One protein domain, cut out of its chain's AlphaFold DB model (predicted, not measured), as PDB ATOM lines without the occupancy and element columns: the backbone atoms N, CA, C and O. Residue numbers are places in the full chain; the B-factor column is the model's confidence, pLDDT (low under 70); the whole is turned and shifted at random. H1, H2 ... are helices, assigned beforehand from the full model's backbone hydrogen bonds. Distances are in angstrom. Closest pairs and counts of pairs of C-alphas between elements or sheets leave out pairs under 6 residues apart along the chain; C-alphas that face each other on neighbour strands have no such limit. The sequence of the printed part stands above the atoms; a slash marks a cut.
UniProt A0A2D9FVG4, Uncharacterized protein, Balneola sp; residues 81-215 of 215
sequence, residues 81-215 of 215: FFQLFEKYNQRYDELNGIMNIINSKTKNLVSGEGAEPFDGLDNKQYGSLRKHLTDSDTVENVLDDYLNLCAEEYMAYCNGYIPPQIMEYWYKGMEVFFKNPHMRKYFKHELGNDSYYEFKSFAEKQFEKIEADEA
ATOM      1  N   PHE A  81     288.897 236.026 265.275       92.56
ATOM      2  CA  PHE A  81     288.885 236.933 264.128       92.56
ATOM      3  C   PHE A  81     289.538 236.300 262.894       92.56
ATOM      4  O   PHE A  81     288.917 236.286 261.835       92.56
ATOM      5  N   PHE A  82     290.746 235.740 263.017       92.62
ATOM      6  CA  PHE A  82     291.430 235.124 261.875       92.62
ATOM      7  C   PHE A  82     290.671 233.924 261.304       92.62
ATOM      8  O   PHE A  82     290.569 233.813 260.087       92.62
ATOM      9  N   GLN A  83     290.091 233.074 262.154       94.81
ATOM     10  CA  GLN A  83     289.280 231.938 261.703       94.81
ATOM     11  C   GLN A  83     288.022 232.388 260.956       94.81
ATOM     12  O   GLN A  83     287.692 231.832 259.911       94.81
ATOM     13  N   LEU A  84     287.322 233.400 261.479       93.69
ATOM     14  CA  LEU A  84     286.159 233.980 260.809       93.69
ATOM     15  C   LEU A  84     286.565 234.608 259.475       93.69
ATOM     16  O   LEU A  84     285.932 234.339 258.462       93.69
ATOM     17  N   PHE A  85     287.644 235.389 259.462       93.75
ATOM     18  CA  PHE A  85     288.147 236.051 258.263       93.75
ATOM     19  C   PHE A  85     288.554 235.051 257.174       93.75
ATOM     20  O   PHE A  85     288.169 235.214 256.022       93.75
ATOM     21  N   GLU A  86     289.281 233.989 257.527       94.56
ATOM     22  CA  GLU A  86     289.654 232.922 256.594       94.56
ATOM     23  C   GLU A  86     288.416 232.212 256.034       94.56
ATOM     24  O   GLU A  86     288.280 232.072 254.818       94.56
ATOM     25  N   LYS A  87     287.464 231.849 256.904       95.50
ATOM     26  CA  LYS A  87     286.215 231.193 256.501       95.50
ATOM     27  C   LYS A  87     285.371 232.067 255.568       95.50
ATOM     28  O   LYS A  87     284.820 231.558 254.593       95.50
ATOM     29  N   TYR A  88     285.237 233.358 255.870       95.12
ATOM     30  CA  TYR A  88     284.464 234.280 255.043       95.12
ATOM     31  C   TYR A  88     285.147 234.552 253.707       95.12
ATOM     32  O   TYR A  88     284.482 234.466 252.680       95.12
ATOM     33  N   ASN A  89     286.467 234.762 253.690       92.56
ATOM     34  CA  ASN A  89     287.209 234.946 252.442       92.56
ATOM     35  C   ASN A  89     287.132 233.716 251.542       92.56
ATOM     36  O   ASN A  89     286.926 233.866 250.346       92.56
ATOM     37  N   GLN A  90     287.233 232.506 252.102       92.69
ATOM     38  CA  GLN A  90     287.095 231.286 251.310       92.69
ATOM     39  C   GLN A  90     285.725 231.224 250.615       92.69
ATOM     40  O   GLN A  90     285.655 231.012 249.406       92.69
ATOM     41  N   ARG A  91     284.634 231.458 251.360       93.56
ATOM     42  CA  ARG A  91     283.275 231.492 250.789       93.56
ATOM     43  C   ARG A  91     283.105 232.628 249.784       93.56
ATOM     44  O   ARG A  91     282.443 232.458 248.764       93.56
ATOM     45  N   TYR A  92     283.698 233.785 250.065       92.69
ATOM     46  CA  TYR A  92     283.686 234.913 249.149       92.69
ATOM     47  C   TYR A  92     284.402 234.568 247.842       92.69
ATOM     48  O   TYR A  92     283.852 234.838 246.783       92.69
ATOM     49  N   ASP A  93     285.573 233.935 247.884       90.75
ATOM     50  CA  ASP A  93     286.327 233.548 246.689       90.75
ATOM     51  C   ASP A  93     285.550 232.552 245.816       90.75
ATOM     52  O   ASP A  93     285.557 232.664 244.586       90.75
ATOM     53  N   GLU A  94     284.826 231.621 246.446       88.12
ATOM     54  CA  GLU A  94     283.929 230.676 245.769       88.12
ATOM     55  C   GLU A  94     282.769 231.399 245.053       88.12
ATOM     56  O   GLU A  94     282.465 231.092 243.897       88.12
ATOM     57  N   LEU A  95     282.159 232.403 245.693       90.19
ATOM     58  CA  LEU A  95     281.010 233.144 245.153       90.19
ATOM     59  C   LEU A  95     281.401 234.255 244.169       90.19
ATOM     60  O   LEU A  95     280.721 234.471 243.164       90.19
ATOM     61  N   ASN A  96     282.498 234.966 244.424       88.81
ATOM     62  CA  ASN A  96     282.910 236.170 243.703       88.81
ATOM     63  C   ASN A  96     283.134 235.890 242.211       88.81
ATOM     64  O   ASN A  96     282.761 236.699 241.360       88.81
ATOM     65  N   GLY A  97     283.677 234.717 241.869       87.00
ATOM     66  CA  GLY A  97     283.793 234.286 240.476       87.00
ATOM     67  C   GLY A  97     282.436 234.257 239.762       87.00
ATOM     68  O   GLY A  97     282.293 234.831 238.682       87.00
ATOM     69  N   ILE A  98     281.421 233.649 240.386       86.44
ATOM     70  CA  ILE A  98     280.072 233.528 239.806       86.44
ATOM     71  C   ILE A  98     279.392 234.894 239.755       86.44
ATOM     72  O   ILE A  98     278.813 235.266 238.733       86.44
ATOM     73  N   MET A  99     279.526 235.676 240.822       88.00
ATOM     74  CA  MET A  99     278.967 237.021 240.928       88.00
ATOM     75  C   MET A  99     279.488 237.950 239.830       88.00
ATOM     76  O   MET A  99     278.712 238.688 239.223       88.00
ATOM     77  N   ASN A 100     280.778 237.873 239.495       87.12
ATOM     78  CA  ASN A 100     281.352 238.643 238.391       87.12
ATOM     79  C   ASN A 100     280.816 238.209 237.018       87.12
ATOM     80  O   ASN A 100     280.596 239.058 236.151       87.12
ATOM     81  N   ILE A 101     280.540 236.916 236.820       85.81
ATOM     82  CA  ILE A 101     279.897 236.406 235.598       85.81
ATOM     83  C   ILE A 101     278.451 236.907 235.497       85.81
ATOM     84  O   ILE A 101     278.028 237.345 234.427       85.81
ATOM     85  N   ILE A 102     277.689 236.862 236.594       85.00
ATOM     86  CA  ILE A 102     276.313 237.380 236.641       85.00
ATOM     87  C   ILE A 102     276.318 238.880 236.327       85.00
ATOM     88  O   ILE A 102     275.554 239.345 235.478       85.00
ATOM     89  N   ASN A 103     277.225 239.630 236.953       84.12
ATOM     90  CA  ASN A 103     277.358 241.069 236.761       84.12
ATOM     91  C   ASN A 103     277.717 241.429 235.307       84.12
ATOM     92  O   ASN A 103     277.094 242.319 234.727       84.12
ATOM     93  N   SER A 104     278.673 240.725 234.685       83.31
ATOM     94  CA  SER A 104     279.089 240.989 233.298       83.31
ATOM     95  C   SER A 104     278.014 240.611 232.277       83.31
ATOM     96  O   SER A 104     277.694 241.421 231.406       83.31
ATOM     97  N   LYS A 105     277.376 239.440 232.420       81.06
ATOM     98  CA  LYS A 105     276.244 239.030 231.571       81.06
ATOM     99  C   LYS A 105     275.112 240.047 231.625       81.06
ATOM    100  O   LYS A 105     274.587 240.434 230.587       81.06
ATOM    101  N   THR A 106     274.776 240.502 232.828       77.00
ATOM    102  CA  THR A 106     273.730 241.506 233.036       77.00
ATOM    103  C   THR A 106     274.072 242.818 232.333       77.00
ATOM    104  O   THR A 106     273.226 243.365 231.633       77.00
ATOM    105  N   LYS A 107     275.314 243.307 232.451       75.31
ATOM    106  CA  LYS A 107     275.748 244.526 231.749       75.31
ATOM    107  C   LYS A 107     275.648 244.388 230.232       75.31
ATOM    108  O   LYS A 107     275.095 245.272 229.593       75.31
ATOM    109  N   ASN A 108     276.104 243.273 229.667       73.00
ATOM    110  CA  ASN A 108     276.058 243.054 228.217       73.00
ATOM    111  C   ASN A 108     274.615 243.000 227.684       73.00
ATOM    112  O   ASN A 108     274.325 243.549 226.624       73.00
ATOM    113  N   LEU A 109     273.690 242.399 228.445       69.75
ATOM    114  CA  LEU A 109     272.263 242.386 228.098       69.75
ATOM    115  C   LEU A 109     271.646 243.790 228.095       69.75
ATOM    116  O   LEU A 109     270.790 244.072 227.262       69.75
ATOM    117  N   VAL A 110     272.073 244.661 229.013       66.62
ATOM    118  CA  VAL A 110     271.570 246.039 229.120       66.62
ATOM    119  C   VAL A 110     272.196 246.956 228.064       66.62
ATOM    120  O   VAL A 110     271.500 247.803 227.511       66.62
ATOM    121  N   SER A 111     273.483 246.784 227.759       68.56
ATOM    122  CA  SER A 111     274.222 247.666 226.846       68.56
ATOM    123  C   SER A 111     274.083 247.298 225.364       68.56
ATOM    124  O   SER A 111     274.433 248.106 224.511       68.56
ATOM    125  N   GLY A 112     273.599 246.097 225.028       58.22
ATOM    126  CA  GLY A 112     273.475 245.639 223.635       58.22
ATOM    127  C   GLY A 112     274.812 245.425 222.904       58.22
ATOM    128  O   GLY A 112     274.813 245.130 221.711       58.22
ATOM    129  N   GLU A 113     275.940 245.552 223.605       53.56
ATOM    130  CA  GLU A 113     277.289 245.330 223.084       53.56
ATOM    131  C   GLU A 113     277.712 243.870 223.313       53.56
ATOM    132  O   GLU A 113     277.473 243.284 224.372       53.56
ATOM    133  N   GLY A 114     278.305 243.254 222.283       49.53
ATOM    134  CA  GLY A 114     278.773 241.868 222.320       49.53
ATOM    135  C   GLY A 114     279.770 241.643 223.456       49.53
ATOM    136  O   GLY A 114     280.632 242.477 223.706       49.53
ATOM    137  N   ALA A 115     279.636 240.517 224.156       48.34
ATOM    138  CA  ALA A 115     280.424 240.223 225.345       48.34
ATOM    139  C   ALA A 115     281.936 240.191 225.051       48.34
ATOM    140  O   ALA A 115     282.419 239.267 224.399       48.34
ATOM    141  N   GLU A 116     282.682 241.152 225.597       48.09
ATOM    142  CA  GLU A 116     284.133 241.036 225.766       48.09
ATOM    143  C   GLU A 116     284.424 239.892 226.762       48.09
ATOM    144  O   GLU A 116     283.856 239.872 227.865       48.09
ATOM    145  N   PRO A 117     285.259 238.903 226.401       48.19
ATOM    146  CA  PRO A 117     285.664 237.838 227.309       48.19
ATOM    147  C   PRO A 117     286.390 238.411 228.532       48.19
ATOM    148  O   PRO A 117     287.346 239.169 228.408       48.19
ATOM    149  N   PHE A 118     285.951 238.029 229.731       52.28
ATOM    150  CA  PHE A 118     286.600 238.419 230.984       52.28
ATOM    151  C   PHE A 118     287.971 237.717 231.117       52.28
ATOM    152  O   PHE A 118     288.044 236.576 231.572       52.28
ATOM    153  N   ASP A 119     289.045 238.406 230.718       45.31
ATOM    154  CA  ASP A 119     290.463 237.972 230.640       45.31
ATOM    155  C   ASP A 119     291.171 237.799 232.011       45.31
ATOM    156  O   ASP A 119     292.379 237.944 232.155       45.31
ATOM    157  N   GLY A 120     290.422 237.539 233.085       47.09
ATOM    158  CA  GLY A 120     290.953 237.626 234.455       47.09
ATOM    159  C   GLY A 120     291.079 236.318 235.232       47.09
ATOM    160  O   GLY A 120     291.636 236.325 236.325       47.09
ATOM    161  N   LEU A 121     290.531 235.206 234.735       49.75
ATOM    162  CA  LEU A 121     290.398 233.971 235.514       49.75
ATOM    163  C   LEU A 121     290.919 232.770 234.718       49.75
ATOM    164  O   LEU A 121     290.394 232.421 233.663       49.75
ATOM    165  N   ASP A 122     291.953 232.133 235.265       50.66
ATOM    166  CA  ASP A 122     292.496 230.846 234.833       50.66
ATOM    167  C   ASP A 122     291.360 229.816 234.612       50.66
ATOM    168  O   ASP A 122     290.520 229.578 235.485       50.66
ATOM    169  N   ASN A 123     291.349 229.174 233.434       51.25
ATOM    170  CA  ASN A 123     290.400 228.126 233.018       51.25
ATOM    171  C   ASN A 123     290.232 226.973 234.036       51.25
ATOM    172  O   ASN A 123     289.209 226.286 234.041       51.25
ATOM    173  N   LYS A 124     291.208 226.747 234.916       57.03
ATOM    174  CA  LYS A 124     291.169 225.752 235.991       57.03
ATOM    175  C   LYS A 124     290.230 226.164 237.130       57.03
ATOM    176  O   LYS A 124     289.568 225.298 237.699       57.03
ATOM    177  N   GLN A 125     290.111 227.464 237.407       52.94
ATOM    178  CA  GLN A 125     289.215 228.032 238.423       52.94
ATOM    179  C   GLN A 125     287.753 228.038 237.941       52.94
ATOM    180  O   GLN A 125     286.836 227.764 238.710       52.94
ATOM    181  N   TYR A 126     287.529 228.204 236.631       52.78
ATOM    182  CA  TYR A 126     286.214 228.004 236.003       52.78
ATOM    183  C   TYR A 126     285.709 226.554 236.099       52.78
ATOM    184  O   TYR A 126     284.502 226.321 236.167       52.78
ATOM    185  N   GLY A 127     286.614 225.571 236.125       54.62
ATOM    186  CA  GLY A 127     286.268 224.151 236.234       54.62
ATOM    187  C   GLY A 127     285.647 223.765 237.580       54.62
ATOM    188  O   GLY A 127     284.715 222.959 237.607       54.62
ATOM    189  N   SER A 128     286.109 224.355 238.689       55.81
ATOM    190  CA  SER A 128     285.474 224.182 240.006       55.81
ATOM    191  C   SER A 128     284.183 224.991 240.121       55.81
ATOM    192  O   SER A 128     283.207 224.493 240.671       55.81
ATOM    193  N   LEU A 129     284.134 226.181 239.517       54.75
ATOM    194  CA  LEU A 129     282.953 227.048 239.494       54.75
ATOM    195  C   LEU A 129     281.767 226.412 238.748       54.75
ATOM    196  O   LEU A 129     280.627 226.447 239.203       54.75
ATOM    197  N   ARG A 130     282.047 225.739 237.626       52.53
ATOM    198  CA  ARG A 130     281.060 224.971 236.853       52.53
ATOM    199  C   ARG A 130     280.524 223.753 237.613       52.53
ATOM    200  O   ARG A 130     279.453 223.267 237.284       52.53
ATOM    201  N   LYS A 131     281.252 223.262 238.622       55.62
ATOM    202  CA  LYS A 131     280.797 222.174 239.497       55.62
ATOM    203  C   LYS A 131     279.779 222.654 240.542       55.62
ATOM    204  O   LYS A 131     279.022 221.824 241.027       55.62
ATOM    205  N   HIS A 132     279.756 223.953 240.860       52.53
ATOM    206  CA  HIS A 132     278.742 224.582 241.721       52.53
ATOM    207  C   HIS A 132     277.542 225.139 240.960       52.53
ATOM    208  O   HIS A 132     276.498 225.333 241.551       52.53
ATOM    209  N   LEU A 133     277.657 225.350 239.651       59.22
ATOM    210  CA  LEU A 133     276.508 225.544 238.771       59.22
ATOM    211  C   LEU A 133     276.053 224.172 238.258       59.22
ATOM    212  O   LEU A 133     276.178 223.870 237.071       59.22
ATOM    213  N   THR A 134     275.614 223.293 239.163       56.38
ATOM    214  CA  THR A 134     274.861 222.109 238.725       56.38
ATOM    215  C   THR A 134     273.510 222.539 238.151       56.38
ATOM    216  O   THR A 134     273.044 223.636 238.437       56.38
ATOM    217  N   ASP A 135     272.864 221.686 237.349       53.97
ATOM    218  CA  ASP A 135     271.603 221.979 236.632       53.97
ATOM    219  C   ASP A 135     270.412 222.419 237.535       53.97
ATOM    220  O   ASP A 135     269.328 222.694 237.025       53.97
ATOM    221  N   SER A 136     270.595 222.494 238.861       55.53
ATOM    222  CA  SER A 136     269.609 222.931 239.862       55.53
ATOM    223  C   SER A 136     269.927 224.278 240.535       55.53
ATOM    224  O   SER A 136     269.062 224.789 241.250       55.53
ATOM    225  N   ASP A 137     271.121 224.850 240.352       63.47
ATOM    226  CA  ASP A 137     271.514 226.094 241.023       63.47
ATOM    227  C   ASP A 137     271.137 227.304 240.167       63.47
ATOM    228  O   ASP A 137     271.717 227.572 239.111       63.47
ATOM    229  N   THR A 138     270.105 228.016 240.613       81.12
ATOM    230  CA  THR A 138     269.604 229.220 239.950       81.12
ATOM    231  C   THR A 138     270.524 230.412 240.236       81.12
ATOM    232  O   THR A 138     271.325 230.395 241.173       81.12
ATOM    233  N   VAL A 139     270.442 231.468 239.420       84.38
ATOM    234  CA  VAL A 139     271.185 232.718 239.678       84.38
ATOM    235  C   VAL A 139     270.777 233.293 241.035       84.38
ATOM    236  O   VAL A 139     271.616 233.800 241.772       84.38
ATOM    237  N   GLU A 140     269.498 233.155 241.364       88.06
ATOM    238  CA  GLU A 140     268.871 233.523 242.622       88.06
ATOM    239  C   GLU A 140     269.543 232.828 243.813       88.06
ATOM    240  O   GLU A 140     269.969 233.521 244.732       88.06
ATOM    241  N   ASN A 141     269.801 231.513 243.750       89.12
ATOM    242  CA  ASN A 141     270.510 230.795 244.822       89.12
ATOM    243  C   ASN A 141     271.890 231.408 245.123       89.12
ATOM    244  O   ASN A 141     272.271 231.564 246.280       89.12
ATOM    245  N   VAL A 142     272.642 231.788 244.084       90.19
ATOM    246  CA  VAL A 142     273.974 232.398 244.249       90.19
ATOM    247  C   VAL A 142     273.867 233.791 244.873       90.19
ATOM    248  O   VAL A 142     274.696 234.173 245.700       90.19
ATOM    249  N   LEU A 143     272.852 234.562 244.475       91.56
ATOM    250  CA  LEU A 143     272.576 235.879 245.047       91.56
ATOM    251  C   LEU A 143     272.146 235.770 246.517       91.56
ATOM    252  O   LEU A 143     272.585 236.588 247.328       91.56
ATOM    253  N   ASP A 144     271.358 234.754 246.866       92.19
ATOM    254  CA  ASP A 144     270.944 234.458 248.238       92.19
ATOM    255  C   ASP A 144     272.133 234.041 249.098       92.19
ATOM    256  O   ASP A 144     272.326 234.584 250.186       92.19
ATOM    257  N   ASP A 145     272.982 233.139 248.603       92.69
ATOM    258  CA  ASP A 145     274.204 232.718 249.292       92.69
ATOM    259  C   ASP A 145     275.142 233.899 249.545       92.69
ATOM    260  O   ASP A 145     275.723 234.019 250.630       92.69
ATOM    261  N   TYR A 146     275.249 234.811 248.576       94.38
ATOM    262  CA  TYR A 146     276.000 236.046 248.741       94.38
ATOM    263  C   TYR A 146     275.381 236.970 249.798       94.38
ATOM    264  O   TYR A 146     276.103 237.467 250.665       94.38
ATOM    265  N   LEU A 147     274.060 237.187 249.783       93.94
ATOM    266  CA  LEU A 147     273.383 237.988 250.811       93.94
ATOM    267  C   LEU A 147     273.519 237.372 252.205       93.94
ATOM    268  O   LEU A 147     273.750 238.099 253.172       93.94
ATOM    269  N   ASN A 148     273.410 236.049 252.310       94.31
ATOM    270  CA  ASN A 148     273.587 235.310 253.555       94.31
ATOM    271  C   ASN A 148     275.007 235.484 254.093       94.31
ATOM    272  O   ASN A 148     275.170 235.830 255.264       94.31
ATOM    273  N   LEU A 149     276.027 235.334 253.239       95.56
ATOM    274  CA  LEU A 149     277.414 235.618 253.606       95.56
ATOM    275  C   LEU A 149     277.556 237.053 254.131       95.56
ATOM    276  O   LEU A 149     278.117 237.259 255.207       95.56
ATOM    277  N   CYS A 150     276.966 238.028 253.436       95.38
ATOM    278  CA  CYS A 150     277.073 239.422 253.842       95.38
ATOM    279  C   CYS A 150     276.391 239.703 255.193       95.38
ATOM    280  O   CYS A 150     276.893 240.475 256.013       95.38
ATOM    281  N   ALA A 151     275.248 239.066 255.442       94.75
ATOM    282  CA  ALA A 151     274.528 239.174 256.702       94.75
ATOM    283  C   ALA A 151     275.294 238.520 257.862       94.75
ATOM    284  O   ALA A 151     275.343 239.087 258.957       94.75
ATOM    285  N   GLU A 152     275.930 237.367 257.629       95.25
ATOM    286  CA  GLU A 152     276.801 236.707 258.607       95.25
ATOM    287  C   GLU A 152     278.009 237.585 258.971       95.25
ATOM    288  O   GLU A 152     278.302 237.766 260.157       95.25
ATOM    289  N   GLU A 153     278.683 238.174 257.980       95.44
ATOM    290  CA  GLU A 153     279.815 239.085 258.195       95.44
ATOM    291  C   GLU A 153     279.382 240.347 258.949       95.44
ATOM    292  O   GLU A 153     280.035 240.764 259.911       95.44
ATOM    293  N   TYR A 154     278.233 240.925 258.588       94.75
ATOM    294  CA  TYR A 154     277.675 242.066 259.309       94.75
ATOM    295  C   TYR A 154     277.318 241.717 260.761       94.75
ATOM    296  O   TYR A 154     277.586 242.498 261.674       94.75
ATOM    297  N   MET A 155     276.774 240.525 261.013       93.69
ATOM    298  CA  MET A 155     276.502 240.053 262.371       93.69
ATOM    299  C   MET A 155     277.799 239.869 263.173       93.69
ATOM    300  O   MET A 155     277.871 240.277 264.336       93.69
ATOM    301  N   ALA A 156     278.852 239.316 262.561       93.38
ATOM    302  CA  ALA A 156     280.169 239.207 263.187       93.38
ATOM    303  C   ALA A 156     280.761 240.588 263.527       93.38
ATOM    304  O   ALA A 156     281.369 240.764 264.589       93.38
ATOM    305  N   TYR A 157     280.521 241.591 262.679       92.94
ATOM    306  CA  TYR A 157     280.844 242.988 262.955       92.94
ATOM    307  C   TYR A 157     280.043 243.567 264.130       92.94
ATOM    308  O   TYR A 157     280.640 244.138 265.045       92.94
ATOM    309  N   CYS A 158     278.719 243.378 264.168       89.38
ATOM    310  CA  CYS A 158     277.877 243.832 265.282       89.38
ATOM    311  C   CYS A 158     278.295 243.212 266.626       89.38
ATOM    312  O   CYS A 158     278.225 243.878 267.663       89.38
ATOM    313  N   ASN A 159     278.796 241.974 266.598       89.06
ATOM    314  CA  ASN A 159     279.329 241.271 267.765       89.06
ATOM    315  C   ASN A 159     280.754 241.706 268.163       89.06
ATOM    316  O   ASN A 159     281.257 241.269 269.195       89.06
ATOM    317  N   GLY A 160     281.398 242.587 267.392       89.12
ATOM    318  CA  GLY A 160     282.722 243.132 267.697       89.12
ATOM    319  C   GLY A 160     283.897 242.250 267.271       89.12
ATOM    320  O   GLY A 160     285.035 242.584 267.593       89.12
ATOM    321  N   TYR A 161     283.653 241.164 266.528       89.88
ATOM    322  CA  TYR A 161     284.722 240.296 266.027       89.88
ATOM    323  C   TYR A 161     285.487 240.932 264.863       89.88
ATOM    324  O   TYR A 161     286.688 240.711 264.730       89.88
ATOM    325  N   ILE A 162     284.816 241.739 264.032       91.12
ATOM    326  CA  ILE A 162     285.424 242.391 262.865       91.12
ATOM    327  C   ILE A 162     285.771 243.855 263.191       91.12
ATOM    328  O   ILE A 162     284.885 244.635 263.554       91.12
ATOM    329  N   PRO A 163     287.036 244.290 263.020       89.06
ATOM    330  CA  PRO A 163     287.407 245.695 263.166       89.06
ATOM    331  C   PRO A 163     286.731 246.581 262.095       89.06
ATOM    332  O   PRO A 163     286.716 246.219 260.921       89.06
ATOM    333  N   PRO A 164     286.258 247.801 262.410       88.75
ATOM    334  CA  PRO A 164     285.590 248.677 261.448       88.75
ATOM    335  C   PRO A 164     286.469 249.142 260.299       88.75
ATOM    336  O   PRO A 164     285.935 249.523 259.268       88.75
ATOM    337  N   GLN A 165     287.796 249.137 260.467       90.00
ATOM    338  CA  GLN A 165     288.710 249.379 259.353       90.00
ATOM    339  C   GLN A 165     288.505 248.323 258.264       90.00
ATOM    340  O   GLN A 165     288.405 248.670 257.096       90.00
ATOM    341  N   ILE A 166     288.395 247.049 258.657       91.81
ATOM    342  CA  ILE A 166     288.119 245.934 257.741       91.81
ATOM    343  C   ILE A 166     286.718 246.077 257.153       91.81
ATOM    344  O   ILE A 166     286.536 245.917 255.950       91.81
ATOM    345  N   MET A 167     285.757 246.484 257.983       93.06
ATOM    346  CA  MET A 167     284.383 246.698 257.548       93.06
ATOM    347  C   MET A 167     284.261 247.772 256.454       93.06
ATOM    348  O   MET A 167     283.454 247.632 255.543       93.06
ATOM    349  N   GLU A 168     285.102 248.811 256.480       90.69
ATOM    350  CA  GLU A 168     285.155 249.818 255.413       90.69
ATOM    351  C   GLU A 168     285.592 249.228 254.062       90.69
ATOM    352  O   GLU A 168     285.029 249.580 253.024       90.69
ATOM    353  N   TYR A 169     286.576 248.324 254.058       92.44
ATOM    354  CA  TYR A 169     287.000 247.633 252.834       92.44
ATOM    355  C   TYR A 169     285.923 246.681 252.327       92.44
ATOM    356  O   TYR A 169     285.644 246.656 251.129       92.44
ATOM    357  N   TRP A 170     285.278 245.960 253.240       93.94
ATOM    358  CA  TRP A 170     284.156 245.093 252.912       93.94
ATOM    359  C   TRP A 170     283.008 245.873 252.253       93.94
ATOM    360  O   TRP A 170     282.507 245.459 251.209       93.94
ATOM    361  N   TYR A 171     282.661 247.059 252.777       91.31
ATOM    362  CA  TYR A 171     281.616 247.908 252.189       91.31
ATOM    363  C   TYR A 171     281.935 248.292 250.743       91.31
ATOM    364  O   TYR A 171     281.058 248.228 249.884       91.31
ATOM    365  N   LYS A 172     283.194 248.644 250.460       90.56
ATOM    366  CA  LYS A 172     283.649 248.968 249.098       90.56
ATOM    367  C   LYS A 172     283.547 247.763 248.159       90.56
ATOM    368  O   LYS A 172     283.224 247.941 246.990       90.56
ATOM    369  N   GLY A 173     283.793 246.552 248.662       90.19
ATOM    370  CA  GLY A 173     283.604 245.314 247.901       90.19
ATOM    371  C   GLY A 173     282.139 245.081 247.528       90.19
ATOM    372  O   GLY A 173     281.819 244.893 246.357       90.19
ATOM    373  N   MET A 174     281.235 245.182 248.506       91.12
ATOM    374  CA  MET A 174     279.789 245.046 248.292       91.12
ATOM    375  C   MET A 174     279.213 246.069 247.307       91.12
ATOM    376  O   MET A 174     278.339 245.747 246.498       91.12
ATOM    377  N   GLU A 175     279.707 247.306 247.366       91.56
ATOM    378  CA  GLU A 175     279.241 248.414 246.532       91.56
ATOM    379  C   GLU A 175     279.308 248.083 245.031       91.56
ATOM    380  O   GLU A 175     278.434 248.497 244.267       91.56
ATOM    381  N   VAL A 176     280.294 247.284 244.605       90.94
ATOM    382  CA  VAL A 176     280.456 246.851 243.206       90.94
ATOM    383  C   VAL A 176     279.212 246.123 242.693       90.94
ATOM    384  O   VAL A 176     278.771 246.376 241.570       90.94
ATOM    385  N   PHE A 177     278.626 245.248 243.510       91.06
ATOM    386  CA  PHE A 177     277.436 244.479 243.147       91.06
ATOM    387  C   PHE A 177     276.150 245.276 243.368       91.06
ATOM    388  O   PHE A 177     275.216 245.170 242.577       91.06
ATOM    389  N   PHE A 178     276.113 246.140 244.385       91.75
ATOM    390  CA  PHE A 178     274.963 247.013 244.655       91.75
ATOM    391  C   PHE A 178     274.767 248.101 243.589       91.75
ATOM    392  O   PHE A 178     273.655 248.591 243.393       91.75
ATOM    393  N   LYS A 179     275.820 248.467 242.855       91.75
ATOM    394  CA  LYS A 179     275.716 249.359 241.692       91.75
ATOM    395  C   LYS A 179     275.073 248.702 240.473       91.75
ATOM    396  O   LYS A 179     274.657 249.410 239.565       91.75
ATOM    397  N   ASN A 180     274.968 247.373 240.421       90.25
ATOM    398  CA  ASN A 180     274.243 246.708 239.343       90.25
ATOM    399  C   ASN A 180     272.722 246.812 239.594       90.25
ATOM    400  O   ASN A 180     272.245 246.243 240.578       90.25
ATOM    401  N   PRO A 181     271.930 247.464 238.716       90.00
ATOM    402  CA  PRO A 181     270.505 247.695 238.969       90.00
ATOM    403  C   PRO A 181     269.668 246.418 239.111       90.00
ATOM    404  O   PRO A 181     268.723 246.390 239.897       90.00
ATOM    405  N   HIS A 182     270.005 245.351 238.380       88.25
ATOM    406  CA  HIS A 182     269.268 244.087 238.456       88.25
ATOM    407  C   HIS A 182     269.538 243.366 239.772       88.25
ATOM    408  O   HIS A 182     268.597 242.947 240.443       88.25
ATOM    409  N   MET A 183     270.810 243.283 240.169       90.69
ATOM    410  CA  MET A 183     271.196 242.687 241.450       90.69
ATOM    411  C   MET A 183     270.641 243.512 242.610       90.69
ATOM    412  O   MET A 183     270.050 242.958 243.527       90.69
ATOM    413  N   ARG A 184     270.722 244.847 242.535       92.94
ATOM    414  CA  ARG A 184     270.121 245.758 243.519       92.94
ATOM    415  C   ARG A 184     268.613 245.553 243.642       92.94
ATOM    416  O   ARG A 184     268.100 245.498 244.756       92.94
ATOM    417  N   LYS A 185     267.897 245.412 242.522       92.75
ATOM    418  CA  LYS A 185     266.456 245.119 242.522       92.75
ATOM    419  C   LYS A 185     266.156 243.778 243.197       92.75
ATOM    420  O   LYS A 185     265.223 243.719 243.993       92.75
ATOM    421  N   TYR A 186     266.943 242.742 242.902       92.62
ATOM    422  CA  TYR A 186     266.827 241.436 243.552       92.62
ATOM    423  C   TYR A 186     267.079 241.540 245.061       92.62
ATOM    424  O   TYR A 186     266.229 241.161 245.858       92.62
ATOM    425  N   PHE A 187     268.179 242.171 245.475       94.31
ATOM    426  CA  PHE A 187     268.515 242.330 246.889       94.31
ATOM    427  C   PHE A 187     267.464 243.127 247.665       94.31
ATOM    428  O   PHE A 187     267.134 242.765 248.790       94.31
ATOM    429  N   LYS A 188     266.889 244.181 247.071       93.50
ATOM    430  CA  LYS A 188     265.766 244.914 247.677       93.50
ATOM    431  C   LYS A 188     264.536 244.025 247.882       93.50
ATOM    432  O   LYS A 188     263.841 244.197 248.879       93.50
ATOM    433  N   HIS A 189     264.262 243.111 246.951       93.12
ATOM    434  CA  HIS A 189     263.171 242.151 247.091       93.12
ATOM    435  C   HIS A 189     263.436 241.185 248.251       93.12
ATOM    436  O   HIS A 189     262.617 241.109 249.164       93.12
ATOM    437  N   GLU A 190     264.607 240.546 248.272       93.00
ATOM    438  CA  GLU A 190     264.953 239.548 249.292       93.00
ATOM    439  C   GLU A 190     265.067 240.127 250.705       93.00
ATOM    440  O   GLU A 190     264.549 239.563 251.669       93.00
ATOM    441  N   LEU A 191     265.650 241.319 250.853       91.62
ATOM    442  CA  LEU A 191     265.711 242.013 252.144       91.62
ATOM    443  C   LEU A 191     264.317 242.427 252.660       91.62
ATOM    444  O   LEU A 191     264.142 242.707 253.851       91.62
ATOM    445  N   GLY A 192     263.298 242.423 251.798       87.25
ATOM    446  CA  GLY A 192     261.898 242.596 252.175       87.25
ATOM    447  C   GLY A 192     261.346 241.461 253.046       87.25
ATOM    448  O   GLY A 192     260.469 241.729 253.865       87.25
ATOM    449  N   ASN A 193     261.906 240.248 252.945       83.50
ATOM    450  CA  ASN A 193     261.376 239.011 253.541       83.50
ATOM    451  C   ASN A 193     261.706 238.809 255.044       83.50
ATOM    452  O   ASN A 193     261.431 237.752 255.598       83.50
ATOM    453  N   ASP A 194     262.267 239.821 255.716       76.62
ATOM    454  CA  ASP A 194     262.575 239.887 257.166       76.62
ATOM    455  C   ASP A 194     263.588 238.855 257.720       76.62
ATOM    456  O   ASP A 194     263.905 238.855 258.907       76.62
ATOM    457  N   SER A 195     264.205 238.041 256.862       81.44
ATOM    458  CA  SER A 195     265.233 237.056 257.249       81.44
ATOM    459  C   SER A 195     266.583 237.668 257.668       81.44
ATOM    460  O   SER A 195     267.448 236.969 258.194       81.44
ATOM    461  N   TYR A 196     266.781 238.970 257.440       81.25
ATOM    462  CA  TYR A 196     268.095 239.623 257.462       81.25
ATOM    463  C   TYR A 196     268.308 240.621 258.619       81.25
ATOM    464  O   TYR A 196     269.261 241.398 258.586       81.25
ATOM    465  N   TYR A 197     267.459 240.596 259.657       80.06
ATOM    466  CA  TYR A 197     267.610 241.342 260.925       80.06
ATOM    467  C   TYR A 197     268.214 242.766 260.771       80.06
ATOM    468  O   TYR A 197     267.723 243.583 259.992       80.06
ATOM    469  N   GLU A 198     269.289 243.086 261.509       86.44
ATOM    470  CA  GLU A 198     269.955 244.399 261.489       86.44
ATOM    471  C   GLU A 198     270.631 244.714 260.141       86.44
ATOM    472  O   GLU A 198     270.768 245.891 259.788       86.44
ATOM    473  N   PHE A 199     271.012 243.687 259.367       91.94
ATOM    474  CA  PHE A 199     271.684 243.848 258.075       91.94
ATOM    475  C   PHE A 199     270.781 244.529 257.041       91.94
ATOM    476  O   PHE A 199     271.260 245.374 256.285       91.94
ATOM    477  N   LYS A 200     269.467 244.271 257.073       92.56
ATOM    478  CA  LYS A 200     268.481 244.951 256.214       92.56
ATOM    479  C   LYS A 200     268.594 246.471 256.301       92.56
ATOM    480  O   LYS A 200     268.832 247.139 255.299       92.56
ATOM    481  N   SER A 201     268.507 247.006 257.519       91.19
ATOM    482  CA  SER A 201     268.557 248.453 257.760       91.19
ATOM    483  C   SER A 201     269.888 249.086 257.336       91.19
ATOM    484  O   SER A 201     269.961 250.278 257.030       91.19
ATOM    485  N   PHE A 202     270.960 248.292 257.351       92.50
ATOM    486  CA  PHE A 202     272.267 248.699 256.871       92.50
ATOM    487  C   PHE A 202     272.303 248.742 255.336       92.50
ATOM    488  O   PHE A 202     272.715 249.761 254.778       92.50
ATOM    489  N   ALA A 203     271.850 247.678 254.669       92.94
ATOM    490  CA  ALA A 203     271.844 247.557 253.214       92.94
ATOM    491  C   ALA A 203     270.921 248.592 252.549       92.94
ATOM    492  O   ALA A 203     271.334 249.242 251.591       92.94
ATOM    493  N   GLU A 204     269.730 248.830 253.105       92.38
ATOM    494  CA  GLU A 204     268.783 249.845 252.617       92.38
ATOM    495  C   GLU A 204     269.420 251.239 252.555       92.38
ATOM    496  O   GLU A 204     269.356 251.900 251.520       92.38
ATOM    497  N   LYS A 205     270.152 251.640 253.602       93.00
ATOM    498  CA  LYS A 205     270.895 252.912 253.618       93.00
ATOM    499  C   LYS A 205     271.977 252.987 252.546       93.00
ATOM    500  O   LYS A 205     272.274 254.073 252.056       93.00
ATOM    501  N   GLN A 206     272.602 251.858 252.204       92.31
ATOM    502  CA  GLN A 206     273.577 251.834 251.112       92.31
ATOM    503  C   GLN A 206     272.887 252.001 249.761       92.31
ATOM    504  O   GLN A 206     273.384 252.749 248.924       92.31
ATOM    505  N   PHE A 207     271.733 251.361 249.553       93.12
ATOM    506  CA  PHE A 207     270.970 251.535 248.321       93.12
ATOM    507  C   PHE A 207     270.499 252.976 248.139       93.12
ATOM    508  O   PHE A 207     270.686 253.521 247.059       93.12
ATOM    509  N   GLU A 208     269.958 253.601 249.188       93.50
ATOM    510  CA  GLU A 208     269.538 255.009 249.160       93.50
ATOM    511  C   GLU A 208     270.694 255.939 248.783       93.50
ATOM    512  O   GLU A 208     270.528 256.841 247.967       93.50
ATOM    513  N   LYS A 209     271.883 255.696 249.347       93.62
ATOM    514  CA  LYS A 209     273.082 256.469 249.025       93.62
ATOM    515  C   LYS A 209     273.479 256.315 247.555       93.62
ATOM    516  O   LYS A 209     273.734 257.313 246.898       93.62
ATOM    517  N   ILE A 210     273.512 255.084 247.042       92.00
ATOM    518  CA  ILE A 210     273.865 254.814 245.641       92.00
ATOM    519  C   ILE A 210     272.848 255.461 244.692       92.00
ATOM    520  O   ILE A 210     273.240 256.061 243.701       92.00
ATOM    521  N   GLU A 211     271.554 255.379 245.003       92.31
ATOM    522  CA  GLU A 211     270.495 255.995 244.192       92.31
ATOM    523  C   GLU A 211     270.556 257.527 244.221       92.31
ATOM    524  O   GLU A 211     270.271 258.160 243.208       92.31
ATOM    525  N   ALA A 212     270.969 258.124 245.342       93.62
ATOM    526  CA  ALA A 212     271.208 259.562 245.436       93.62
ATOM    527  C   ALA A 212     272.449 260.016 244.648       93.62
ATOM    528  O   ALA A 212     272.446 261.122 244.121       93.62
ATOM    529  N   ASP A 213     273.487 259.179 244.557       92.50
ATOM    530  CA  ASP A 213     274.699 259.465 243.776       92.50
ATOM    531  C   ASP A 213     274.469 259.292 242.251       92.50
ATOM    532  O   ASP A 213     275.233 259.829 241.448       92.50
ATOM    533  N   GLU A 214     273.440 258.533 241.844       89.88
ATOM    534  CA  GLU A 214     273.049 258.296 240.441       89.88
ATOM    535  C   GLU A 214     272.057 259.346 239.879       89.88
ATOM    536  O   GLU A 214     271.899 259.417 238.657       89.88
ATOM    537  N   ALA A 215     271.380 260.123 240.739       86.12
ATOM    538  CA  ALA A 215     270.322 261.088 240.387       86.12
ATOM    539  C   ALA A 215     270.845 262.508 240.103       86.12
ATOM    540  O   ALA A 215     270.311 263.140 239.161       86.12
TER     541      ALA A 215
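What this domain is: This is residues 81 to 215 of the 215 residues of an uncharacterized protein of Balneola sp (UniProt A0A2D9FVG4). A long helix with a kink, H1, is crossed by H3; H4 lies near both, and a helical hairpin of H5 and H6 packs on H3. The short helix H2 lies crosswise to H1 and farthest from the mean of the C-alphas, after the long loop of residues 112 to 122. The printed part has 135 residues with six named helices, H1 to H6 in chain order, and no named strand: all helix. It is compact, with a radius of gyration of the C-alphas of 15.6 A and spans of 43 by 39 by 28 A.

Where its parts are: H1, residues 81 to 111, runs 41.5 A from C-alpha 81 at (288.885, 236.933, 264.128) to C-alpha 111 at (274.222, 247.666, 226.846). It has a kink of 38 degrees near residue 95. H3, residues 139 to 158, is 28.7 A long. H6, residues 197 to 214, is 27.1 A long and ends with C-alpha 214 at (273.049, 258.296, 240.441). H4 is residues 164 to 178, H5 residues 181 to 193 and H2 residues 123 to 132.

How they stand to each other: H1, with residues 88 to 102 alone, touches H3 at a steep tilt of 39 degrees, opposite ways; the closest C-alphas are those of Leu 95 and Tyr 146, 6.8 A apart. H1 and H2 only just touch, with 3 pairs of C-alphas within 8 A, the closest those of Ile 98 and Leu 129 at 7.1 A; they are about perpendicular at 84 degrees. H4 is close to H1 but not clearly touching, with the C-alphas of Asn 103 and Phe 177 closest at 7.2 A. H3 touches H6 with residues 151 to 155 alone, the C-alphas of Ala 151 and Phe 199 being closest at 5.6 A. H3 touches H5 at a steep tilt of 65 degrees, the C-alphas of Leu 147 and Phe 187 being closest at 7.6 A. The hairpin helices H5 and H6 only just touch, with 3 pairs of C-alphas within 8 A, the closest those of Leu 191 and Lys 200 at 5.7 A; they run opposite ways at a shallow tilt of 29 degrees. H4 and H5 touch only at the corner, and only just, with 3 such pairs, the C-alphas of Phe 178 and Arg 184 being closest at 5.1 A. H1 and H6 are apart. Every O i to N i+4 pair is within hydrogen-bond range in H3; the counts are 25 of 27 in H1, 4 of 6 in H2, 8 of 11 in H4, 8 of 9 in H5 and 12 of 14 in H6.

The domain as a whole: The C-alphas of Gly 114 and Gly 160 are the two farthest apart, at 45.6 A. The printed part has no cut, and the link from H1 to H2 is long. Mean pLDDT of the printed part is 82.6; residues 109 to 137 are under 70.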